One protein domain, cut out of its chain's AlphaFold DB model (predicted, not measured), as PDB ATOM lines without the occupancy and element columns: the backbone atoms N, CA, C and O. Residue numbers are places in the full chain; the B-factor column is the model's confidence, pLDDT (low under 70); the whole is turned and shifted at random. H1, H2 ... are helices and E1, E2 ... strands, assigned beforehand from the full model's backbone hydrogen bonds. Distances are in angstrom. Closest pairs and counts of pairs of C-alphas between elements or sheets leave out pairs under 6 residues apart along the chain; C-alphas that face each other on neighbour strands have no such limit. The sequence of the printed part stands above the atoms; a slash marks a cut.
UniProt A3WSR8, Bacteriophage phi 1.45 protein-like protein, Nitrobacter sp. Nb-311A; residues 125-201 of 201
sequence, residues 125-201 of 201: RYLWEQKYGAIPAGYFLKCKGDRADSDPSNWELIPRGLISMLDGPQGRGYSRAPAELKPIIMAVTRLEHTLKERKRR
ATOM      1  N   ARG A 125      44.308  16.135  37.889       93.50
ATOM      2  CA  ARG A 125      45.578  16.198  37.165       93.50
ATOM      3  C   ARG A 125      46.556  17.122  37.880       93.50
ATOM      4  O   ARG A 125      47.712  16.761  38.037       93.50
ATOM      5  N   TYR A 126      46.071  18.275  38.334       92.94
ATOM      6  CA  TYR A 126      46.868  19.228  39.101       92.94
ATOM      7  C   TYR A 126      47.434  18.597  40.386       92.94
ATOM      8  O   TYR A 126      48.636  18.661  40.619       92.94
ATOM      9  N   LEU A 127      46.594  17.915  41.172       93.12
ATOM     10  CA  LEU A 127      47.017  17.242  42.406       93.12
ATOM     11  C   LEU A 127      47.920  16.030  42.142       93.12
ATOM     12  O   LEU A 127      48.862  15.782  42.894       93.12
ATOM     13  N   TRP A 128      47.674  15.286  41.060       94.25
ATOM     14  CA  TRP A 128      48.554  14.194  40.649       94.25
ATOM     15  C   TRP A 128      49.954  14.701  40.293       94.25
ATOM     16  O   TRP A 128      50.941  14.156  40.784       94.25
ATOM     17  N   GLU A 129      50.044  15.753  39.473       94.12
ATOM     18  CA  GLU A 129      51.322  16.325  39.038       94.12
ATOM     19  C   GLU A 129      52.127  16.897  40.215       94.12
ATOM     20  O   GLU A 129      53.351  16.786  40.218       94.12
ATOM     21  N   GLN A 130      51.463  17.418  41.252       92.44
ATOM     22  CA  GLN A 130      52.122  17.853  42.490       92.44
ATOM     23  C   GLN A 130      52.734  16.702  43.300       92.44
ATOM     24  O   GLN A 130      53.787  16.883  43.905       92.44
ATOM     25  N   LYS A 131      52.084  15.531  43.336       93.75
ATOM     26  CA  LYS A 131      52.508  14.395  44.173       93.75
ATOM     27  C   LYS A 131      53.472  13.441  43.465       93.75
ATOM     28  O   LYS A 131      54.416  12.961  44.084       93.75
ATOM     29  N   TYR A 132      53.211  13.135  42.196       92.38
ATOM     30  CA  TYR A 132      53.930  12.113  41.422       92.38
ATOM     31  C   TYR A 132      54.745  12.690  40.256       92.38
ATOM     32  O   TYR A 132      55.486  11.952  39.609       92.38
ATOM     33  N   GLY A 133      54.619  13.989  39.982       92.56
ATOM     34  CA  GLY A 133      55.273  14.646  38.854       92.56
ATOM     35  C   GLY A 133      54.484  14.557  37.546       92.56
ATOM     36  O   GLY A 133      53.337  14.104  37.487       92.56
ATOM     37  N   ALA A 134      55.107  15.036  36.469       93.44
ATOM     38  CA  ALA A 134      54.473  15.147  35.161       93.44
ATOM     39  C   ALA A 134      54.036  13.782  34.598       93.44
ATOM     40  O   ALA A 134      54.759  12.790  34.678       93.44
ATOM     41  N   ILE A 135      52.862  13.753  33.966       92.81
ATOM     42  CA  ILE A 135      52.347  12.561  33.282       92.81
ATOM     43  C   ILE A 135      53.220  12.267  32.046       92.81
ATOM     44  O   ILE A 135      53.296  13.122  31.156       92.81
ATOM     45  N   PRO A 136      53.841  11.076  31.940       93.75
ATOM     46  CA  PRO A 136      54.659  10.714  30.785       93.75
ATOM     47  C   PRO A 136      53.865  10.690  29.474       93.75
ATOM     48  O   PRO A 136      52.669  10.380  29.441       93.75
ATOM     49  N   ALA A 137      54.549  10.959  28.360       92.50
ATOM     50  CA  ALA A 137      53.949  10.860  27.035       92.50
ATOM     51  C   ALA A 137      53.438   9.432  26.772       92.50
ATOM     52  O   ALA A 137      54.113   8.447  27.061       92.50
ATOM     53  N   GLY A 138      52.224   9.315  26.228       92.31
ATOM     54  CA  GLY A 138      51.590   8.018  25.973       92.31
ATOM     55  C   GLY A 138      50.853   7.409  27.171       92.31
ATOM     56  O   GLY A 138      50.260   6.343  27.016       92.31
ATOM     57  N   TYR A 139      50.807   8.089  28.320       93.81
ATOM     58  CA  TYR A 139      50.011   7.694  29.485       93.81
ATOM     59  C   TYR A 139      48.868   8.680  29.750       93.81
ATOM     60  O   TYR A 139      48.853   9.805  29.246       93.81
ATOM     61  N   PHE A 140      47.872   8.244  30.518       92.19
ATOM     62  CA  PHE A 140      46.751   9.072  30.950       92.19
ATOM     63  C   PHE A 140      46.268   8.663  32.346       92.19
ATOM     64  O   PHE A 140      46.530   7.548  32.794       92.19
ATOM     65  N   LEU A 141      45.545   9.560  33.022       93.31
ATOM     66  CA  LEU A 141      44.936   9.276  34.320       93.31
ATOM     67  C   LEU A 141      43.530   8.705  34.155       93.31
ATOM     68  O   LEU A 141      42.662   9.326  33.536       93.31
ATOM     69  N   LYS A 142      43.292   7.544  34.760       92.94
ATOM     70  CA  LYS A 142      41.979   6.915  34.841       92.94
ATOM     71  C   LYS A 142      41.468   6.929  36.272       92.94
ATOM     72  O   LYS A 142      42.165   6.514  37.187       92.94
ATOM     73  N   CYS A 143      40.237   7.394  36.441       92.19
ATOM     74  CA  CYS A 143      39.537   7.376  37.719       92.19
ATOM     75  C   CYS A 143      39.092   5.949  38.066       92.19
ATOM     76  O   CYS A 143      38.468   5.296  37.225       92.19
ATOM     77  N   LYS A 144      39.381   5.492  39.288       88.50
ATOM     78  CA  LYS A 144      38.942   4.194  39.821       88.50
ATOM     79  C   LYS A 144      37.529   4.269  40.392       88.50
ATOM     80  O   LYS A 144      36.705   3.398  40.123       88.50
ATOM     81  N   GLY A 145      37.220   5.317  41.142       86.75
ATOM     82  CA  GLY A 145      35.955   5.492  41.846       86.75
ATOM     83  C   GLY A 145      35.099   6.598  41.244       86.75
ATOM     84  O   GLY A 145      34.613   6.474  40.112       86.75
ATOM     85  N   ASP A 146      34.893   7.637  42.052       86.81
ATOM     86  CA  ASP A 146      34.091   8.817  41.736       86.81
ATOM     87  C   ASP A 146      34.914   9.865  40.972       86.81
ATOM     88  O   ASP A 146      36.065  10.132  41.299       86.81
ATOM     89  N   ARG A 147      34.328  10.487  39.947       87.31
ATOM     90  CA  ARG A 147      34.997  11.492  39.102       87.31
ATOM     91  C   ARG A 147      35.098  12.863  39.770       87.31
ATOM     92  O   ARG A 147      35.938  13.666  39.353       87.31
ATOM     93  N   ALA A 148      34.248  13.126  40.763       87.62
ATOM     94  CA  ALA A 148      34.295  14.357  41.545       87.62
ATOM     95  C   ALA A 148      35.472  14.355  42.533       87.62
ATOM     96  O   ALA A 148      36.075  15.408  42.780       87.62
ATOM     97  N   ASP A 149      35.840  13.172  43.034       90.38
ATOM     98  CA  ASP A 149      36.970  12.996  43.935       90.38
ATOM     99  C   ASP A 149      38.304  13.189  43.196       90.38
ATOM    100  O   ASP A 149      38.667  12.484  42.247       90.38
ATOM    101  N   SER A 150      39.035  14.206  43.643       89.75
ATOM    102  CA  SER A 150      40.292  14.649  43.049       89.75
ATOM    103  C   SER A 150      41.524  14.149  43.806       89.75
ATOM    104  O   SER A 150      42.629  14.534  43.426       89.75
ATOM    105  N   ASP A 151      41.366  13.322  44.847       90.94
ATOM    106  CA  ASP A 151      42.499  12.741  45.569       90.94
ATOM    107  C   ASP A 151      43.359  11.889  44.619       90.94
ATOM    108  O   ASP A 151      42.817  10.995  43.966       90.94
ATOM    109  N   PRO A 152      44.688  12.100  44.535       90.38
ATOM    110  CA  PRO A 152      45.558  11.330  43.648       90.38
ATOM    111  C   PRO A 152      45.437   9.803  43.787       90.38
ATOM    112  O   PRO A 152      45.669   9.099  42.812       90.38
ATOM    113  N   SER A 153      45.055   9.272  44.952       90.44
ATOM    114  CA  SER A 153      44.855   7.829  45.177       90.44
ATOM    115  C   SER A 153      43.673   7.229  44.399       90.44
ATOM    116  O   SER A 153      43.710   6.052  44.024       90.44
ATOM    117  N   ASN A 154      42.654   8.040  44.093       91.50
ATOM    118  CA  ASN A 154      41.495   7.661  43.282       91.50
ATOM    119  C   ASN A 154      41.819   7.601  41.774       91.50
ATOM    120  O   ASN A 154      41.015   7.133  40.959       91.50
ATOM    121  N   TRP A 155      43.013   8.046  41.379       92.12
ATOM    122  CA  TRP A 155      43.458   8.075  39.994       92.12
ATOM    123  C   TRP A 155      44.585   7.078  39.770       92.12
ATOM    124  O   TRP A 155      45.364   6.749  40.660       92.12
ATOM    125  N   GLU A 156      44.654   6.544  38.561       92.50
ATOM    126  CA  GLU A 156      45.705   5.622  38.166       92.50
ATOM    127  C   GLU A 156      46.287   6.024  36.829       92.50
ATOM    128  O   GLU A 156      45.558   6.282  35.870       92.50
ATOM    129  N   LEU A 157      47.611   6.033  36.754       94.69
ATOM    130  CA  LEU A 157      48.321   6.230  35.508       94.69
ATOM    131  C   LEU A 157      48.259   4.944  34.678       94.69
ATOM    132  O   LEU A 157      48.746   3.898  35.106       94.69
ATOM    133  N   ILE A 158      47.679   5.015  33.480       94.12
ATOM    134  CA  ILE A 158      47.612   3.877  32.561       94.12
ATOM    135  C   ILE A 158      48.033   4.245  31.131       94.12
ATOM    136  O   ILE A 158      47.873   5.394  30.715       94.12
ATOM    137  N   PRO A 159      48.596   3.292  30.360       93.94
ATOM    138  CA  PRO A 159      48.951   3.524  28.963       93.94
ATOM    139  C   PRO A 159      47.737   3.901  28.107       93.94
ATOM    140  O   PRO A 159      46.647   3.345  28.258       93.94
ATOM    141  N   ARG A 160      47.933   4.797  27.136       91.38
ATOM    142  CA  ARG A 160      46.884   5.282  26.222       91.38
ATOM    143  C   ARG A 160      46.223   4.155  25.422       91.38
ATOM    144  O   ARG A 160      45.038   4.250  25.114       91.38
ATOM    145  N   GLY A 161      46.956   3.076  25.138       89.12
ATOM    146  CA  GLY A 161      46.433   1.886  24.462       89.12
ATOM    147  C   GLY A 161      45.288   1.188  25.209       89.12
ATOM    148  O   GLY A 161      44.439   0.571  24.569       89.12
ATOM    149  N   LEU A 162      45.203   1.337  26.540       92.12
ATOM    150  CA  LEU A 162      44.138   0.723  27.340       92.12
ATOM    151  C   LEU A 162      42.800   1.464  27.232       92.12
ATOM    152  O   LEU A 162      41.770   0.856  27.510       92.12
ATOM    153  N   ILE A 163      42.777   2.740  26.816       91.38
ATOM    154  CA  ILE A 163      41.539   3.548  26.765       91.38
ATOM    155  C   ILE A 163      40.458   2.825  25.964       91.38
ATOM    156  O   ILE A 163      39.343   2.629  26.445       91.38
ATOM    157  N   SER A 164      40.809   2.392  24.753       90.81
ATOM    158  CA  SER A 164      39.871   1.748  23.835       90.81
ATOM    159  C   SER A 164      39.408   0.379  24.333       90.81
ATOM    160  O   SER A 164      38.279  -0.011  24.062       90.81
ATOM    161  N   MET A 165      40.248  -0.340  25.083       90.75
ATOM    162  CA  MET A 165      39.902  -1.644  25.667       90.75
ATOM    163  C   MET A 165      38.991  -1.509  26.896       90.75
ATOM    164  O   MET A 165      38.205  -2.408  27.194       90.75
ATOM    165  N   LEU A 166      39.085  -0.386  27.611       92.75
ATOM    166  CA  LEU A 166      38.275  -0.100  28.792       92.75
ATOM    167  C   LEU A 166      36.903   0.470  28.420       92.75
ATOM    168  O   LEU A 166      35.887  -0.087  28.824       92.75
ATOM    169  N   ASP A 167      36.871   1.562  27.657       90.44
ATOM    170  CA  ASP A 167      35.655   2.350  27.393       90.44
ATOM    171  C   ASP A 167      35.410   2.631  25.902       90.44
ATOM    172  O   ASP A 167      34.568   3.458  25.555       90.44
ATOM    173  N   GLY A 168      36.146   1.975  25.001       88.06
ATOM    174  CA  GLY A 168      35.864   2.062  23.570       88.06
ATOM    175  C   GLY A 168      34.572   1.329  23.175       88.06
ATOM    176  O   GLY A 168      33.958   0.660  24.006       88.06
ATOM    177  N   PRO A 169      34.173   1.390  21.891       87.38
ATOM    178  CA  PRO A 169      32.950   0.747  21.396       87.38
ATOM    179  C   PRO A 169      32.888  -0.769  21.641       87.38
ATOM    180  O   PRO A 169      31.817  -1.304  21.897       87.38
ATOM    181  N   GLN A 170      34.039  -1.445  21.586       84.62
ATOM    182  CA  GLN A 170      34.206  -2.872  21.911       84.62
ATOM    183  C   GLN A 170      34.877  -3.076  23.284       84.62
ATOM    184  O   GLN A 170      35.403  -4.145  23.581       84.62
ATOM    185  N   GLY A 171      34.943  -2.017  24.094       85.69
ATOM    186  CA  GLY A 171      35.549  -2.048  25.414       85.69
ATOM    187  C   GLY A 171      34.631  -2.686  26.453       85.69
ATOM    188  O   GLY A 171      33.456  -2.952  26.217       85.69
ATOM    189  N   ARG A 172      35.170  -2.895  27.652       88.38
ATOM    190  CA  ARG A 172      34.466  -3.571  28.756       88.38
ATOM    191  C   ARG A 172      33.523  -2.674  29.563       88.38
ATOM    192  O   ARG A 172      33.003  -3.101  30.588       88.38
ATOM    193  N   GLY A 173      33.324  -1.426  29.139       90.69
ATOM    194  CA  GLY A 173      32.444  -0.469  29.809       90.69
ATOM    195  C   GLY A 173      32.906  -0.094  31.219       90.69
ATOM    196  O   GLY A 173      32.074   0.099  32.104       90.69
ATOM    197  N   TYR A 174      34.220   0.023  31.435       91.56
ATOM    198  CA  TYR A 174      34.822   0.286  32.748       91.56
ATOM    199  C   TYR A 174      34.166   1.451  33.508       91.56
ATOM    200  O   TYR A 174      33.906   1.361  34.705       91.56
ATOM    201  N   SER A 175      33.859   2.553  32.821       87.50
ATOM    202  CA  SER A 175      33.283   3.750  33.444       87.50
ATOM    203  C   SER A 175      31.859   3.558  33.963       87.50
ATOM    204  O   SER A 175      31.414   4.370  34.772       87.50
ATOM    205  N   ARG A 176      31.143   2.539  33.473       89.25
ATOM    206  CA  ARG A 176      29.775   2.189  33.888       89.25
ATOM    207  C   ARG A 176      29.743   0.975  34.818       89.25
ATOM    208  O   ARG A 176      28.694   0.686  35.382       89.25
ATOM    209  N   ALA A 177      30.862   0.267  34.963       90.12
ATOM    210  CA  ALA A 177      30.940  -0.926  35.785       90.12
ATOM    211  C   ALA A 177      30.781  -0.596  37.287       90.12
ATOM    212  O   ALA A 177      31.264   0.453  37.736       90.12
ATOM    213  N   PRO A 178      30.165  -1.496  38.076       90.75
ATOM    214  CA  PRO A 178      30.160  -1.423  39.535       90.75
ATOM    215  C   PRO A 178      31.575  -1.315  40.112       90.75
ATOM    216  O   PRO A 178      32.524  -1.864  39.546       90.75
ATOM    217  N   ALA A 179      31.718  -0.640  41.257       87.88
ATOM    218  CA  ALA A 179      33.019  -0.394  41.887       87.88
ATOM    219  C   ALA A 179      33.817  -1.686  42.150       87.88
ATOM    220  O   ALA A 179      35.026  -1.701  41.938       87.88
ATOM    221  N   GLU A 180      33.136  -2.775  42.510       89.94
ATOM    222  CA  GLU A 180      33.733  -4.091  42.780       89.94
ATOM    223  C   GLU A 180      34.341  -4.754  41.533       89.94
ATOM    224  O   GLU A 180      35.362  -5.433  41.619       89.94
ATOM    225  N   LEU A 181      33.760  -4.523  40.350       91.81
ATOM    226  CA  LEU A 181      34.222  -5.136  39.097       91.81
ATOM    227  C   LEU A 181      35.338  -4.340  38.419       91.81
ATOM    228  O   LEU A 181      36.099  -4.890  37.620       91.81
ATOM    229  N   LYS A 182      35.469  -3.047  38.727       92.00
ATOM    230  CA  LYS A 182      36.482  -2.179  38.114       92.00
ATOM    231  C   LYS A 182      37.916  -2.710  38.286       92.00
ATOM    232  O   LYS A 182      38.619  -2.766  37.275       92.00
ATOM    233  N   PRO A 183      38.379  -3.139  39.479       92.38
ATOM    234  CA  PRO A 183      39.720  -3.708  39.634       92.38
ATOM    235  C   PRO A 183      39.962  -4.916  38.722       92.38
ATOM    236  O   PRO A 183      41.014  -5.004  38.089       92.38
ATOM    237  N   ILE A 184      38.968  -5.799  38.586       94.38
ATOM    238  CA  ILE A 184      39.051  -7.008  37.755       94.38
ATOM    239  C   ILE A 184      39.144  -6.631  36.273       94.38
ATOM    240  O   ILE A 184      40.038  -7.097  35.567       94.38
ATOM    241  N   ILE A 185      38.277  -5.727  35.804       94.06
ATOM    242  CA  ILE A 185      38.304  -5.234  34.419       94.06
ATOM    243  C   ILE A 185      39.659  -4.580  34.107       94.06
ATOM    244  O   ILE A 185      40.235  -4.822  33.042       94.06
ATOM    245  N   MET A 186      40.196  -3.778  35.032       94.44
ATOM    246  CA  MET A 186      41.509  -3.145  34.878       94.44
ATOM    247  C   MET A 186      42.637  -4.184  34.805       94.44
ATOM    248  O   MET A 186      43.517  -4.079  33.953       94.44
ATOM    249  N   ALA A 187      42.612  -5.208  35.659       94.19
ATOM    250  CA  ALA A 187      43.618  -6.268  35.658       94.19
ATOM    251  C   ALA A 187      43.612  -7.069  34.343       94.19
ATOM    252  O   ALA A 187      44.657  -7.220  33.710       94.19
ATOM    253  N   VAL A 188      42.436  -7.506  33.883       94.69
ATOM    254  CA  VAL A 188      42.288  -8.256  32.623       94.69
ATOM    255  C   VAL A 188      42.749  -7.422  31.426       94.69
ATOM    256  O   VAL A 188      43.537  -7.893  30.607       94.69
ATOM    257  N   THR A 189      42.326  -6.159  31.339       94.38
ATOM    258  CA  THR A 189      42.734  -5.275  30.230       94.38
ATOM    259  C   THR A 189      44.234  -4.997  30.209       94.38
ATOM    260  O   THR A 189      44.821  -4.915  29.130       94.38
ATOM    261  N   ARG A 190      44.889  -4.901  31.374       94.00
ATOM    262  CA  ARG A 190      46.354  -4.796  31.457       94.00
ATOM    263  C   ARG A 190      47.051  -6.025  30.896       94.00
ATOM    264  O   ARG A 190      48.004  -5.867  30.137       94.00
ATOM    265  N   LEU A 191      46.578  -7.220  31.242       94.38
ATOM    266  CA  LEU A 191      47.137  -8.475  30.738       94.38
ATOM    267  C   LEU A 191      46.976  -8.594  29.218       94.38
ATOM    268  O   LEU A 191      47.923  -8.923  28.511       94.38
ATOM    269  N   GLU A 192      45.804  -8.267  28.683       91.88
ATOM    270  CA  GLU A 192      45.592  -8.294  27.234       91.88
ATOM    271  C   GLU A 192      46.454  -7.270  26.497       91.88
ATOM    272  O   GLU A 192      47.013  -7.568  25.440       91.88
ATOM    273  N   HIS A 193      46.594  -6.071  27.064       92.81
ATOM    274  CA  HIS A 193      47.454  -5.042  26.502       92.81
ATOM    275  C   HIS A 193      48.915  -5.503  26.456       92.81
ATOM    276  O   HIS A 193      49.560  -5.371  25.418       92.81
ATOM    277  N   THR A 194      49.441  -6.088  27.537       92.56
ATOM    278  CA  THR A 194      50.826  -6.590  27.553       92.56
ATOM    279  C   THR A 194      51.033  -7.744  26.572       92.56
ATOM    280  O   THR A 194      52.052  -7.766  25.881       92.56
ATOM    281  N   LEU A 195      50.066  -8.658  26.434       93.31
ATOM    282  CA  LEU A 195      50.104  -9.714  25.416       93.31
ATOM    283  C   LEU A 195      50.115  -9.140  23.994       93.31
ATOM    284  O   LEU A 195      50.876  -9.605  23.145       93.31
ATOM    285  N   LYS A 196      49.301  -8.114  23.727       90.88
ATOM    286  CA  LYS A 196      49.235  -7.459  22.416       90.88
ATOM    287  C   LYS A 196      50.535  -6.737  22.066       90.88
ATOM    288  O   LYS A 196      50.999  -6.855  20.937       90.88
ATOM    289  N   GLU A 197      51.134  -6.037  23.026       90.50
ATOM    290  CA  GLU A 197      52.427  -5.373  22.840       90.50
ATOM    291  C   GLU A 197      53.558  -6.382  22.599       90.50
ATOM    292  O   GLU A 197      54.418  -6.140  21.757       90.50
ATOM    293  N   ARG A 198      53.528  -7.552  23.256       91.44
ATOM    294  CA  ARG A 198      54.483  -8.641  22.985       91.44
ATOM    295  C   ARG A 198      54.342  -9.229  21.586       91.44
ATOM    296  O   ARG A 198      55.358  -9.518  20.984       91.44
ATOM    297  N   LYS A 199      53.120  -9.388  21.064       91.12
ATOM    298  CA  LYS A 199      52.883  -9.884  19.690       91.12
ATOM    299  C   LYS A 199      53.274  -8.885  18.596       91.12
ATOM    300  O   LYS A 199      53.361  -9.262  17.435       91.12
ATOM    301  N   ARG A 200      53.391  -7.601  18.945       85.19
ATOM    302  CA  ARG A 200      53.776  -6.523  18.026       85.19
ATOM    303  C   ARG A 200      55.289  -6.380  17.869       85.19
ATOM    304  O   ARG A 200      55.709  -5.720  16.922       85.19
ATOM    305  N   ARG A 201      56.050  -6.911  18.825       64.69
ATOM    306  CA  ARG A 201      57.510  -7.019  18.785       64.69
ATOM    307  C   ARG A 201      57.899  -8.304  18.079       64.69
ATOM    308  O   ARG A 201      58.928  -8.252  17.380       64.69
TER     309      ARG A 201
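Overview. This is residues 125 to 201 of the 201 residues of the protein "Bacteriophage phi 1.45 protein-like protein" of Nitrobacter sp. Nb-311A (UniProt A3WSR8). A small two-stranded ribbon, E1 and E2, forms the middle of the domain, with the short helix H1 beyond it on one side and a helical hairpin of H2 and H3 on the other. H3 is by far the longest element, and two long loops, residues 144 to 154 and residues 168 to 181, join E1 to E2 and H2 to H3. The printed part has 77 residues, with three named helices and two named strands in the order H1, E1, E2, H2, H3. The sheet has the order E1 - E2 and is antiparallel, and the class is mixed, helices and strands. The whole is compact, with a radius of gyration of the C-alphas of 13.1 A, and spans 36 by 30 by 18 A.

Along the chain. H1 is residues 125 to 132, 10.2 A from first to last C-alpha, and begins at C-alpha 125 at (45.578, 16.198, 37.165). E1 is residues 139 to 143, 13.3 A long, and begins at C-alpha 139 at (50.011, 7.694, 29.485). E2 is residues 155 to 159, 13.1 A long. H2 is residues 162 to 167, 8.6 A long. H3 is residues 182 to 200, 26.9 A long, and ends at C-alpha 200 at (53.776, -6.523, 18.026).

Arrangement. H1 has 1 pair of C-alphas within 8 A of E1, the closest being those of Arg 125 and Leu 141, 7.5 A apart. Between H1 and E2 the closest C-alphas are those of Trp 128 and Trp 155, 8.0 A apart. E1 and E2 form a hairpin of antiparallel neighbour strands, with 144 degrees between their directions. The C-alphas of Tyr 139 and Pro 159 face each other at 4.3 A. N 142 and O 156 are within hydrogen-bond range at 2.8 A, as are N 158 and O 140 at 2.9 A. E1 and H2 are near each other, with 7 pairs of C-alphas within 10 A. H2 and H3 form a helical hairpin and touch, with the C-alphas of Met 165 and Thr 189 the closest at 6.5 A. They run opposite ways at a steep tilt of 43 degrees, and H3 touches H2 with residues 185 to 193 alone. H3 is apart from E1, E2 and H1, and H1 is apart from H2. In H1, H2 and H3 every O i to N i+4 pair is within hydrogen-bond range.

Size, cuts and confidence. The two C-alphas farthest apart are those of Ala 148 and Arg 201, 38.9 A. The printed part has no cut and ends at residue 201, the chain's last residue. The links E1 to E2, with 11 residues, and H2 to H3, with 14, are long; E2 to H2 is tight and H1 to E1 is short. The mean pLDDT of the printed part is 91.1, and residue 201 is the one printed residue under 70.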